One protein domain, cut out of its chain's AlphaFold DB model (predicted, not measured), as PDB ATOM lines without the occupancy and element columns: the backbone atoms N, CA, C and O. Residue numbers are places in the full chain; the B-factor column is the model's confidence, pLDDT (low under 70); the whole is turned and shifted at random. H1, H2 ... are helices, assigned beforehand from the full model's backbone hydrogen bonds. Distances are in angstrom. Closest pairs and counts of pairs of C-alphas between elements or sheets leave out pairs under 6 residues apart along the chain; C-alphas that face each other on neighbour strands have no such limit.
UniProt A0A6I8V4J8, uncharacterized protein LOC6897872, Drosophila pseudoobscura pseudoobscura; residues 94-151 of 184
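AT A GLANCE: This is residues 94 to 151 of the 184 residues of the protein "uncharacterized protein LOC6897872" of Drosophila pseudoobscura pseudoobscura (UniProt A0A6I8V4J8). A long helix, H1, and a shorter one, H2, make a lopsided helical hairpin: H2 folds back beside the last part of H1, and residues 94 to 118 stick out free. The printed part has 58 residues, with two named helices in the order H1, H2 and no named strand; its class is all helix. It is extended, with a radius of gyration of the C-alphas of 17.6 A, and spans 60 by 21 by 12 A, only just a rod.

IN THESE COORDINATES: Find C-alpha 99 at (-21.690, -20.754, -36.992); from there H1, residues 99 to 127, runs 41.9 A to C-alpha 127 at (-58.536, -23.589, -56.833). H2, residues 132 to 145, runs 20.3 A and ends at C-alpha 145, at (-56.087, -30.191, -38.656).

HOW THE PARTS SIT: Look at Ile 126 and Ala 135, where H1 and H2 touch; their C-alphas, the closest of the two helices, are 5.4 A apart. H1 touches H2 with residues 126 to 127 alone, and H2 touches H1 with residues 135 to 139 alone. The helices run opposite ways at a shallow tilt of 32 degrees. Every O i to N i+4 pair is within hydrogen-bond range in H1, and 9 of 10 are in H2.

THE WHOLE: The C-alphas of Thr 94 and Asp 133, the two farthest apart, are 59.6 A apart. The printed part has no cut, and the link from H1 to H2 is tight. Look for low confidence at residues 145 to 151, where pLDDT is under 70.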
ATOM      1  N   THR A  94     -12.075  -9.650 -41.936       72.94
ATOM      2  CA  THR A  94     -11.626 -10.994 -41.516       72.94
ATOM      3  C   THR A  94     -12.509 -11.625 -40.441       72.94
ATOM      4  O   THR A  94     -12.256 -12.758 -40.019       72.94
ATOM      5  N   PHE A  95     -13.578 -10.944 -40.019       77.44
ATOM      6  CA  PHE A  95     -14.442 -11.435 -38.954       77.44
ATOM      7  C   PHE A  95     -15.234 -12.671 -39.403       77.44
ATOM      8  O   PHE A  95     -16.161 -12.616 -40.218       77.44
ATOM      9  N   ARG A  96     -14.877 -13.830 -38.845       82.31
ATOM     10  CA  ARG A  96     -15.609 -15.077 -39.069       82.31
ATOM     11  C   ARG A  96     -16.889 -15.058 -38.244       82.31
ATOM     12  O   ARG A  96     -16.867 -15.363 -37.058       82.31
ATOM     13  N   VAL A  97     -18.006 -14.745 -38.902       84.50
ATOM     14  CA  VAL A  97     -19.338 -14.831 -38.288       84.50
ATOM     15  C   VAL A  97     -19.522 -16.221 -37.656       84.50
ATOM     16  O   VAL A  97     -19.372 -17.223 -38.369       84.50
ATOM     17  N   PRO A  98     -19.848 -16.300 -36.350       91.44
ATOM     18  CA  PRO A  98     -20.045 -17.566 -35.663       91.44
ATOM     19  C   PRO A  98     -21.072 -18.460 -36.362       91.44
ATOM     20  O   PRO A  98     -22.071 -17.987 -36.910       91.44
ATOM     21  N   LEU A  99     -20.847 -19.774 -36.305       89.50
ATOM     22  CA  LEU A  99     -21.690 -20.754 -36.992       89.50
ATOM     23  C   LEU A  99     -23.167 -20.637 -36.591       89.50
ATOM     24  O   LEU A  99     -24.031 -20.690 -37.460       89.50
ATOM     25  N   TYR A 100     -23.455 -20.422 -35.304       91.56
ATOM     26  CA  TYR A 100     -24.831 -20.324 -34.812       91.56
ATOM     27  C   TYR A 100     -25.605 -19.174 -35.476       91.56
ATOM     28  O   TYR A 100     -26.759 -19.359 -35.855       91.56
ATOM     29  N   VAL A 101     -24.959 -18.024 -35.712       91.75
ATOM     30  CA  VAL A 101     -25.567 -16.868 -36.394       91.75
ATOM     31  C   VAL A 101     -25.907 -17.225 -37.841       91.75
ATOM     32  O   VAL A 101     -27.029 -16.999 -38.293       91.75
ATOM     33  N   ARG A 102     -24.975 -17.869 -38.554       90.44
ATOM     34  CA  ARG A 102     -25.197 -18.334 -39.936       90.44
ATOM     35  C   ARG A 102     -26.308 -19.378 -40.022       90.44
ATOM     36  O   ARG A 102     -27.092 -19.377 -40.967       90.44
ATOM     37  N   CYS A 103     -26.382 -20.288 -39.054       91.44
ATOM     38  CA  CYS A 103     -27.437 -21.295 -38.988       91.44
ATOM     39  C   CYS A 103     -28.811 -20.659 -38.758       91.44
ATOM     40  O   CYS A 103     -29.766 -21.057 -39.420       91.44
ATOM     41  N   LEU A 104     -28.910 -19.650 -37.886       95.19
ATOM     42  CA  LEU A 104     -30.155 -18.911 -37.654       95.19
ATOM     43  C   LEU A 104     -30.629 -18.173 -38.909       95.19
ATOM     44  O   LEU A 104     -31.805 -18.259 -39.263       95.19
ATOM     45  N   GLU A 105     -29.719 -17.505 -39.615       95.44
ATOM     46  CA  GLU A 105     -30.020 -16.840 -40.885       95.44
ATOM     47  C   GLU A 105     -30.541 -17.840 -41.928       95.44
ATOM     48  O   GLU A 105     -31.638 -17.670 -42.472       95.44
ATOM     49  N   ARG A 106     -29.801 -18.936 -42.148       94.06
ATOM     50  CA  ARG A 106     -30.179 -20.006 -43.084       94.06
ATOM     51  C   ARG A 106     -31.519 -20.633 -42.728       94.06
ATOM     52  O   ARG A 106     -32.333 -20.879 -43.616       94.06
ATOM     53  N   TYR A 107     -31.766 -20.874 -41.445       94.69
ATOM     54  CA  TYR A 107     -33.043 -21.387 -40.968       94.69
ATOM     55  C   TYR A 107     -34.181 -20.403 -41.265       94.69
ATOM     56  O   TYR A 107     -35.220 -20.799 -41.793       94.69
ATOM     57  N   GLY A 108     -33.967 -19.111 -41.006       94.94
ATOM     58  CA  GLY A 108     -34.919 -18.055 -41.341       94.94
ATOM     59  C   GLY A 108     -35.244 -18.020 -42.836       94.94
ATOM     60  O   GLY A 108     -36.415 -17.953 -43.217       94.94
ATOM     61  N   GLU A 109     -34.239 -18.128 -43.702       95.94
ATOM     62  CA  GLU A 109     -34.453 -18.219 -45.147       95.94
ATOM     63  C   GLU A 109     -35.216 -19.472 -45.568       95.94
ATOM     64  O   GLU A 109     -36.165 -19.375 -46.353       95.94
ATOM     65  N   ALA A 110     -34.821 -20.638 -45.057       93.88
ATOM     66  CA  ALA A 110     -35.466 -21.909 -45.359       93.88
ATOM     67  C   ALA A 110     -36.943 -21.876 -44.950       93.88
ATOM     68  O   ALA A 110     -37.809 -22.213 -45.757       93.88
ATOM     69  N   LYS A 111     -37.246 -21.347 -43.758       91.81
ATOM     70  CA  LYS A 111     -38.614 -21.131 -43.273       91.81
ATOM     71  C   LYS A 111     -39.418 -20.234 -44.216       91.81
ATOM     72  O   LYS A 111     -40.541 -20.575 -44.580       91.81
ATOM     73  N   ARG A 112     -38.848 -19.111 -44.676       91.88
ATOM     74  CA  ARG A 112     -39.518 -18.223 -45.648       91.88
ATOM     75  C   ARG A 112     -39.774 -18.921 -46.987       91.88
ATOM     76  O   ARG A 112     -40.832 -18.724 -47.581       91.88
ATOM     77  N   ARG A 113     -38.823 -19.711 -47.495       93.50
ATOM     78  CA  ARG A 113     -38.985 -20.473 -48.751       93.50
ATOM     79  C   ARG A 113     -40.072 -21.535 -48.616       93.50
ATOM     80  O   ARG A 113     -40.969 -21.558 -49.453       93.50
ATOM     81  N   TYR A 114     -40.030 -22.316 -47.540       91.44
ATOM     82  CA  TYR A 114     -41.038 -23.321 -47.219       91.44
ATOM     83  C   TYR A 114     -42.437 -22.705 -47.141       91.44
ATOM     84  O   TYR A 114     -43.322 -23.122 -47.878       91.44
ATOM     85  N   ASN A 115     -42.619 -21.638 -46.356       86.50
ATOM     86  CA  ASN A 115     -43.918 -20.974 -46.217       86.50
ATOM     87  C   ASN A 115     -44.446 -20.440 -47.557       86.50
ATOM     88  O   ASN A 115     -45.633 -20.555 -47.848       86.50
ATOM     89  N   ARG A 116     -43.571 -19.883 -48.409       90.19
ATOM     90  CA  ARG A 116     -43.971 -19.442 -49.755       90.19
ATOM     91  C   ARG A 116     -44.442 -20.604 -50.624       90.19
ATOM     92  O   ARG A 116     -45.424 -20.441 -51.340       90.19
ATOM     93  N   GLN A 117     -43.746 -21.737 -50.596       92.12
ATOM     94  CA  GLN A 117     -44.142 -22.921 -51.358       92.12
ATOM     95  C   GLN A 117     -45.448 -23.508 -50.823       92.12
ATOM     96  O   GLN A 117     -46.368 -23.724 -51.603       92.12
ATOM     97  N   LEU A 118     -45.565 -23.661 -49.505       87.12
ATOM     98  CA  LEU A 118     -46.776 -24.142 -48.847       87.12
ATOM     99  C   LEU A 118     -47.994 -23.298 -49.232       87.12
ATOM    100  O   LEU A 118     -48.988 -23.839 -49.701       87.12
ATOM    101  N   ASN A 119     -47.895 -21.970 -49.132       86.31
ATOM    102  CA  ASN A 119     -48.993 -21.070 -49.494       86.31
ATOM    103  C   ASN A 119     -49.395 -21.199 -50.971       86.31
ATOM    104  O   ASN A 119     -50.576 -21.102 -51.298       86.31
ATOM    105  N   ARG A 120     -48.428 -21.424 -51.871       90.94
ATOM    106  CA  ARG A 120     -48.705 -21.647 -53.299       90.94
ATOM    107  C   ARG A 120     -49.440 -22.961 -53.530       90.94
ATOM    108  O   ARG A 120     -50.425 -22.964 -54.257       90.94
ATOM    109  N   GLU A 121     -48.979 -24.049 -52.923       91.56
ATOM    110  CA  GLU A 121     -49.610 -25.362 -53.086       91.56
ATOM    111  C   GLU A 121     -51.009 -25.395 -52.461       91.56
ATOM    112  O   GLU A 121     -51.945 -25.892 -53.077       91.56
ATOM    113  N   VAL A 122     -51.198 -24.765 -51.300       87.12
ATOM    114  CA  VAL A 122     -52.523 -24.601 -50.684       87.12
ATOM    115  C   VAL A 122     -53.463 -23.826 -51.605       87.12
ATOM    116  O   VAL A 122     -54.598 -24.247 -51.805       87.12
ATOM    117  N   LYS A 123     -52.999 -22.726 -52.209       88.88
ATOM    118  CA  LYS A 123     -53.823 -21.949 -53.141       88.88
ATOM    119  C   LYS A 123     -54.268 -22.790 -54.340       88.88
ATOM    120  O   LYS A 123     -55.451 -22.797 -54.656       88.88
ATOM    121  N   LYS A 124     -53.353 -23.562 -54.935       92.75
ATOM    122  CA  LYS A 124     -53.689 -24.494 -56.023       92.75
ATOM    123  C   LYS A 124     -54.700 -25.554 -55.586       92.75
ATOM    124  O   LYS A 124     -55.605 -25.869 -56.344       92.75
ATOM    125  N   LEU A 125     -54.573 -26.095 -54.373       91.44
ATOM    126  CA  LEU A 125     -55.520 -27.082 -53.841       91.44
ATOM    127  C   LEU A 125     -56.927 -26.507 -53.651       91.44
ATOM    128  O   LEU A 125     -57.900 -27.214 -53.906       91.44
ATOM    129  N   ILE A 126     -57.031 -25.245 -53.220       90.19
ATOM    130  CA  ILE A 126     -58.307 -24.524 -53.099       90.19
ATOM    131  C   ILE A 126     -58.914 -24.290 -54.488       90.19
ATOM    132  O   ILE A 126     -60.095 -24.551 -54.689       90.19
ATOM    133  N   GLU A 127     -58.106 -23.836 -55.449       91.81
ATOM    134  CA  GLU A 127     -58.536 -23.589 -56.833       91.81
ATOM    135  C   GLU A 127     -58.928 -24.878 -57.572       91.81
ATOM    136  O   GLU A 127     -59.784 -24.843 -58.449       91.81
ATOM    137  N   ASN A 128     -58.350 -26.021 -57.193       95.62
ATOM    138  CA  ASN A 128     -58.653 -27.332 -57.769       95.62
ATOM    139  C   ASN A 128     -59.944 -27.972 -57.216       95.62
ATOM    140  O   ASN A 128     -60.253 -29.117 -57.547       95.62
ATOM    141  N   GLN A 129     -60.694 -27.292 -56.345       95.00
ATOM    142  CA  GLN A 129     -61.964 -27.828 -55.859       95.00
ATOM    143  C   GLN A 129     -63.067 -27.688 -56.918       95.00
ATOM    144  O   GLN A 129     -63.141 -26.669 -57.603       95.00
ATOM    145  N   PRO A 130     -63.969 -28.679 -57.039       94.25
ATOM    146  CA  PRO A 130     -64.984 -28.699 -58.094       94.25
ATOM    147  C   PRO A 130     -66.074 -27.632 -57.915       94.25
ATOM    148  O   PRO A 130     -66.788 -27.300 -58.857       94.25
ATOM    149  N   THR A 131     -66.261 -27.119 -56.698       95.12
ATOM    150  CA  THR A 131     -67.310 -26.149 -56.364       95.12
ATOM    151  C   THR A 131     -66.824 -25.222 -55.253       95.12
ATOM    152  O   THR A 131     -66.013 -25.620 -54.415       95.12
ATOM    153  N   ALA A 132     -67.342 -23.990 -55.222       88.06
ATOM    154  CA  ALA A 132     -67.001 -22.993 -54.204       88.06
ATOM    155  C   ALA A 132     -67.322 -23.460 -52.770       88.06
ATOM    156  O   ALA A 132     -66.567 -23.162 -51.847       88.06
ATOM    157  N   ASP A 133     -68.396 -24.234 -52.592       90.94
ATOM    158  CA  ASP A 133     -68.772 -24.806 -51.295       90.94
ATOM    159  C   ASP A 133     -67.721 -25.818 -50.796       90.94
ATOM    160  O   ASP A 133     -67.213 -25.711 -49.677       90.94
ATOM    161  N   CYS A 134     -67.263 -26.713 -51.681       90.44
ATOM    162  CA  CYS A 134     -66.163 -27.638 -51.395       90.44
ATOM    163  C   CYS A 134     -64.861 -26.897 -51.051       90.44
ATOM    164  O   CYS A 134     -64.153 -27.292 -50.126       90.44
ATOM    165  N   ALA A 135     -64.554 -25.802 -51.756       89.50
ATOM    166  CA  ALA A 135     -63.393 -24.958 -51.468       89.50
ATOM    167  C   ALA A 135     -63.456 -24.345 -50.065       89.50
ATOM    168  O   ALA A 135     -62.478 -24.400 -49.316       89.50
ATOM    169  N   TRP A 136     -64.612 -23.809 -49.676       85.56
ATOM    170  CA  TRP A 136     -64.808 -23.245 -48.344       85.56
ATOM    171  C   TRP A 136     -64.704 -24.309 -47.247       85.56
ATOM    172  O   TRP A 136     -63.991 -24.114 -46.257       85.56
ATOM    173  N   GLN A 137     -65.352 -25.461 -47.433       89.00
ATOM    174  CA  GLN A 137     -65.311 -26.551 -46.460       89.00
ATOM    175  C   GLN A 137     -63.903 -27.146 -46.325       89.00
ATOM    176  O   GLN A 137     -63.479 -27.473 -45.212       89.00
ATOM    177  N   PHE A 138     -63.149 -27.220 -47.424       87.69
ATOM    178  CA  PHE A 138     -61.741 -27.615 -47.426       87.69
ATOM    179  C   PHE A 138     -60.887 -26.658 -46.587       87.69
ATOM    180  O   PHE A 138     -60.211 -27.106 -45.663       87.69
ATOM    181  N   VAL A 139     -60.964 -25.343 -46.834       85.62
ATOM    182  CA  VAL A 139     -60.220 -24.336 -46.053       85.62
ATOM    183  C   VAL A 139     -60.582 -24.416 -44.570       85.62
ATOM    184  O   VAL A 139     -59.697 -24.436 -43.712       85.62
ATOM    185  N   ARG A 140     -61.876 -24.540 -44.259       82.31
ATOM    186  CA  ARG A 140     -62.369 -24.676 -42.886       82.31
ATOM    187  C   ARG A 140     -61.809 -25.919 -42.196       82.31
ATOM    188  O   ARG A 140     -61.332 -25.825 -41.071       82.31
ATOM    189  N   THR A 141     -61.822 -27.068 -42.861       83.25
ATOM    190  CA  THR A 141     -61.354 -28.335 -42.274       83.25
ATOM    191  C   THR A 141     -59.837 -28.347 -42.100       83.25
ATOM    192  O   THR A 141     -59.338 -28.738 -41.046       83.25
ATOM    193  N   MET A 142     -59.098 -27.838 -43.088       79.88
ATOM    194  CA  MET A 142     -57.640 -27.715 -43.033       79.88
ATOM    195  C   MET A 142     -57.173 -26.777 -41.917       79.88
ATOM    196  O   MET A 142     -56.130 -27.032 -41.317       79.88
ATOM    197  N   SER A 143     -57.952 -25.740 -41.592       72.38
ATOM    198  CA  SER A 143     -57.649 -24.831 -40.480       72.38
ATOM    199  C   SER A 143     -57.722 -25.485 -39.094       72.38
ATOM    200  O   SER A 143     -57.105 -24.984 -38.159       72.38
ATOM    201  N   TYR A 144     -58.438 -26.609 -38.956       70.25
ATOM    202  CA  TYR A 144     -58.512 -27.361 -37.700       70.25
ATOM    203  C   TYR A 144     -57.416 -28.420 -37.560       70.25
ATOM    204  O   TYR A 144     -57.014 -28.737 -36.444       70.25
ATOM    205  N   THR A 145     -56.967 -29.011 -38.672       69.75
ATOM    206  CA  THR A 145     -56.087 -30.191 -38.656       69.75
ATOM    207  C   THR A 145     -54.636 -29.879 -38.994       69.75
ATOM    208  O   THR A 145     -53.740 -30.610 -38.577       69.75
ATOM    209  N   THR A 146     -54.377 -28.818 -39.757       57.78
ATOM    210  CA  THR A 146     -53.023 -28.457 -40.181       57.78
ATOM    211  C   THR A 146     -52.519 -27.235 -39.426       57.78
ATOM    212  O   THR A 146     -53.312 -26.423 -38.966       57.78
ATOM    213  N   LEU A 147     -51.191 -27.076 -39.357       53.41
ATOM    214  CA  LEU A 147     -50.447 -25.882 -38.903       53.41
ATOM    215  C   LEU A 147     -50.809 -24.573 -39.654       53.41
ATOM    216  O   LEU A 147     -50.056 -23.599 -39.605       53.41
ATOM    217  N   TRP A 148     -51.936 -24.533 -40.370       57.16
ATOM    218  CA  TRP A 148     -52.662 -23.296 -40.616       57.16
ATOM    219  C   TRP A 148     -52.761 -22.540 -39.300       57.16
ATOM    220  O   TRP A 148     -53.027 -23.196 -38.298       57.16
ATOM    221  N   PRO A 149     -52.517 -21.216 -39.271       49.41
ATOM    222  CA  PRO A 149     -52.606 -20.468 -38.033       49.41
ATOM    223  C   PRO A 149     -54.009 -20.718 -37.506       49.41
ATOM    224  O   PRO A 149     -54.988 -20.294 -38.138       49.41
ATOM    225  N   PRO A 150     -54.129 -21.493 -36.427       51.94
ATOM    226  CA  PRO A 150     -55.430 -21.705 -35.896       51.94
ATOM    227  C   PRO A 150     -55.813 -20.342 -35.345       51.94
ATOM    228  O   PRO A 150     -55.042 -19.733 -34.607       51.94
ATOM    229  N   LEU A 151     -56.961 -19.814 -35.751       52.88
ATOM    230  CA  LEU A 151     -57.480 -18.573 -35.188       52.88
ATOM    231  C   LEU A 151     -57.961 -18.878 -33.755       52.88
ATOM    232  O   LEU A 151     -59.154 -18.858 -33.465       52.88
TER     233      LEU A 151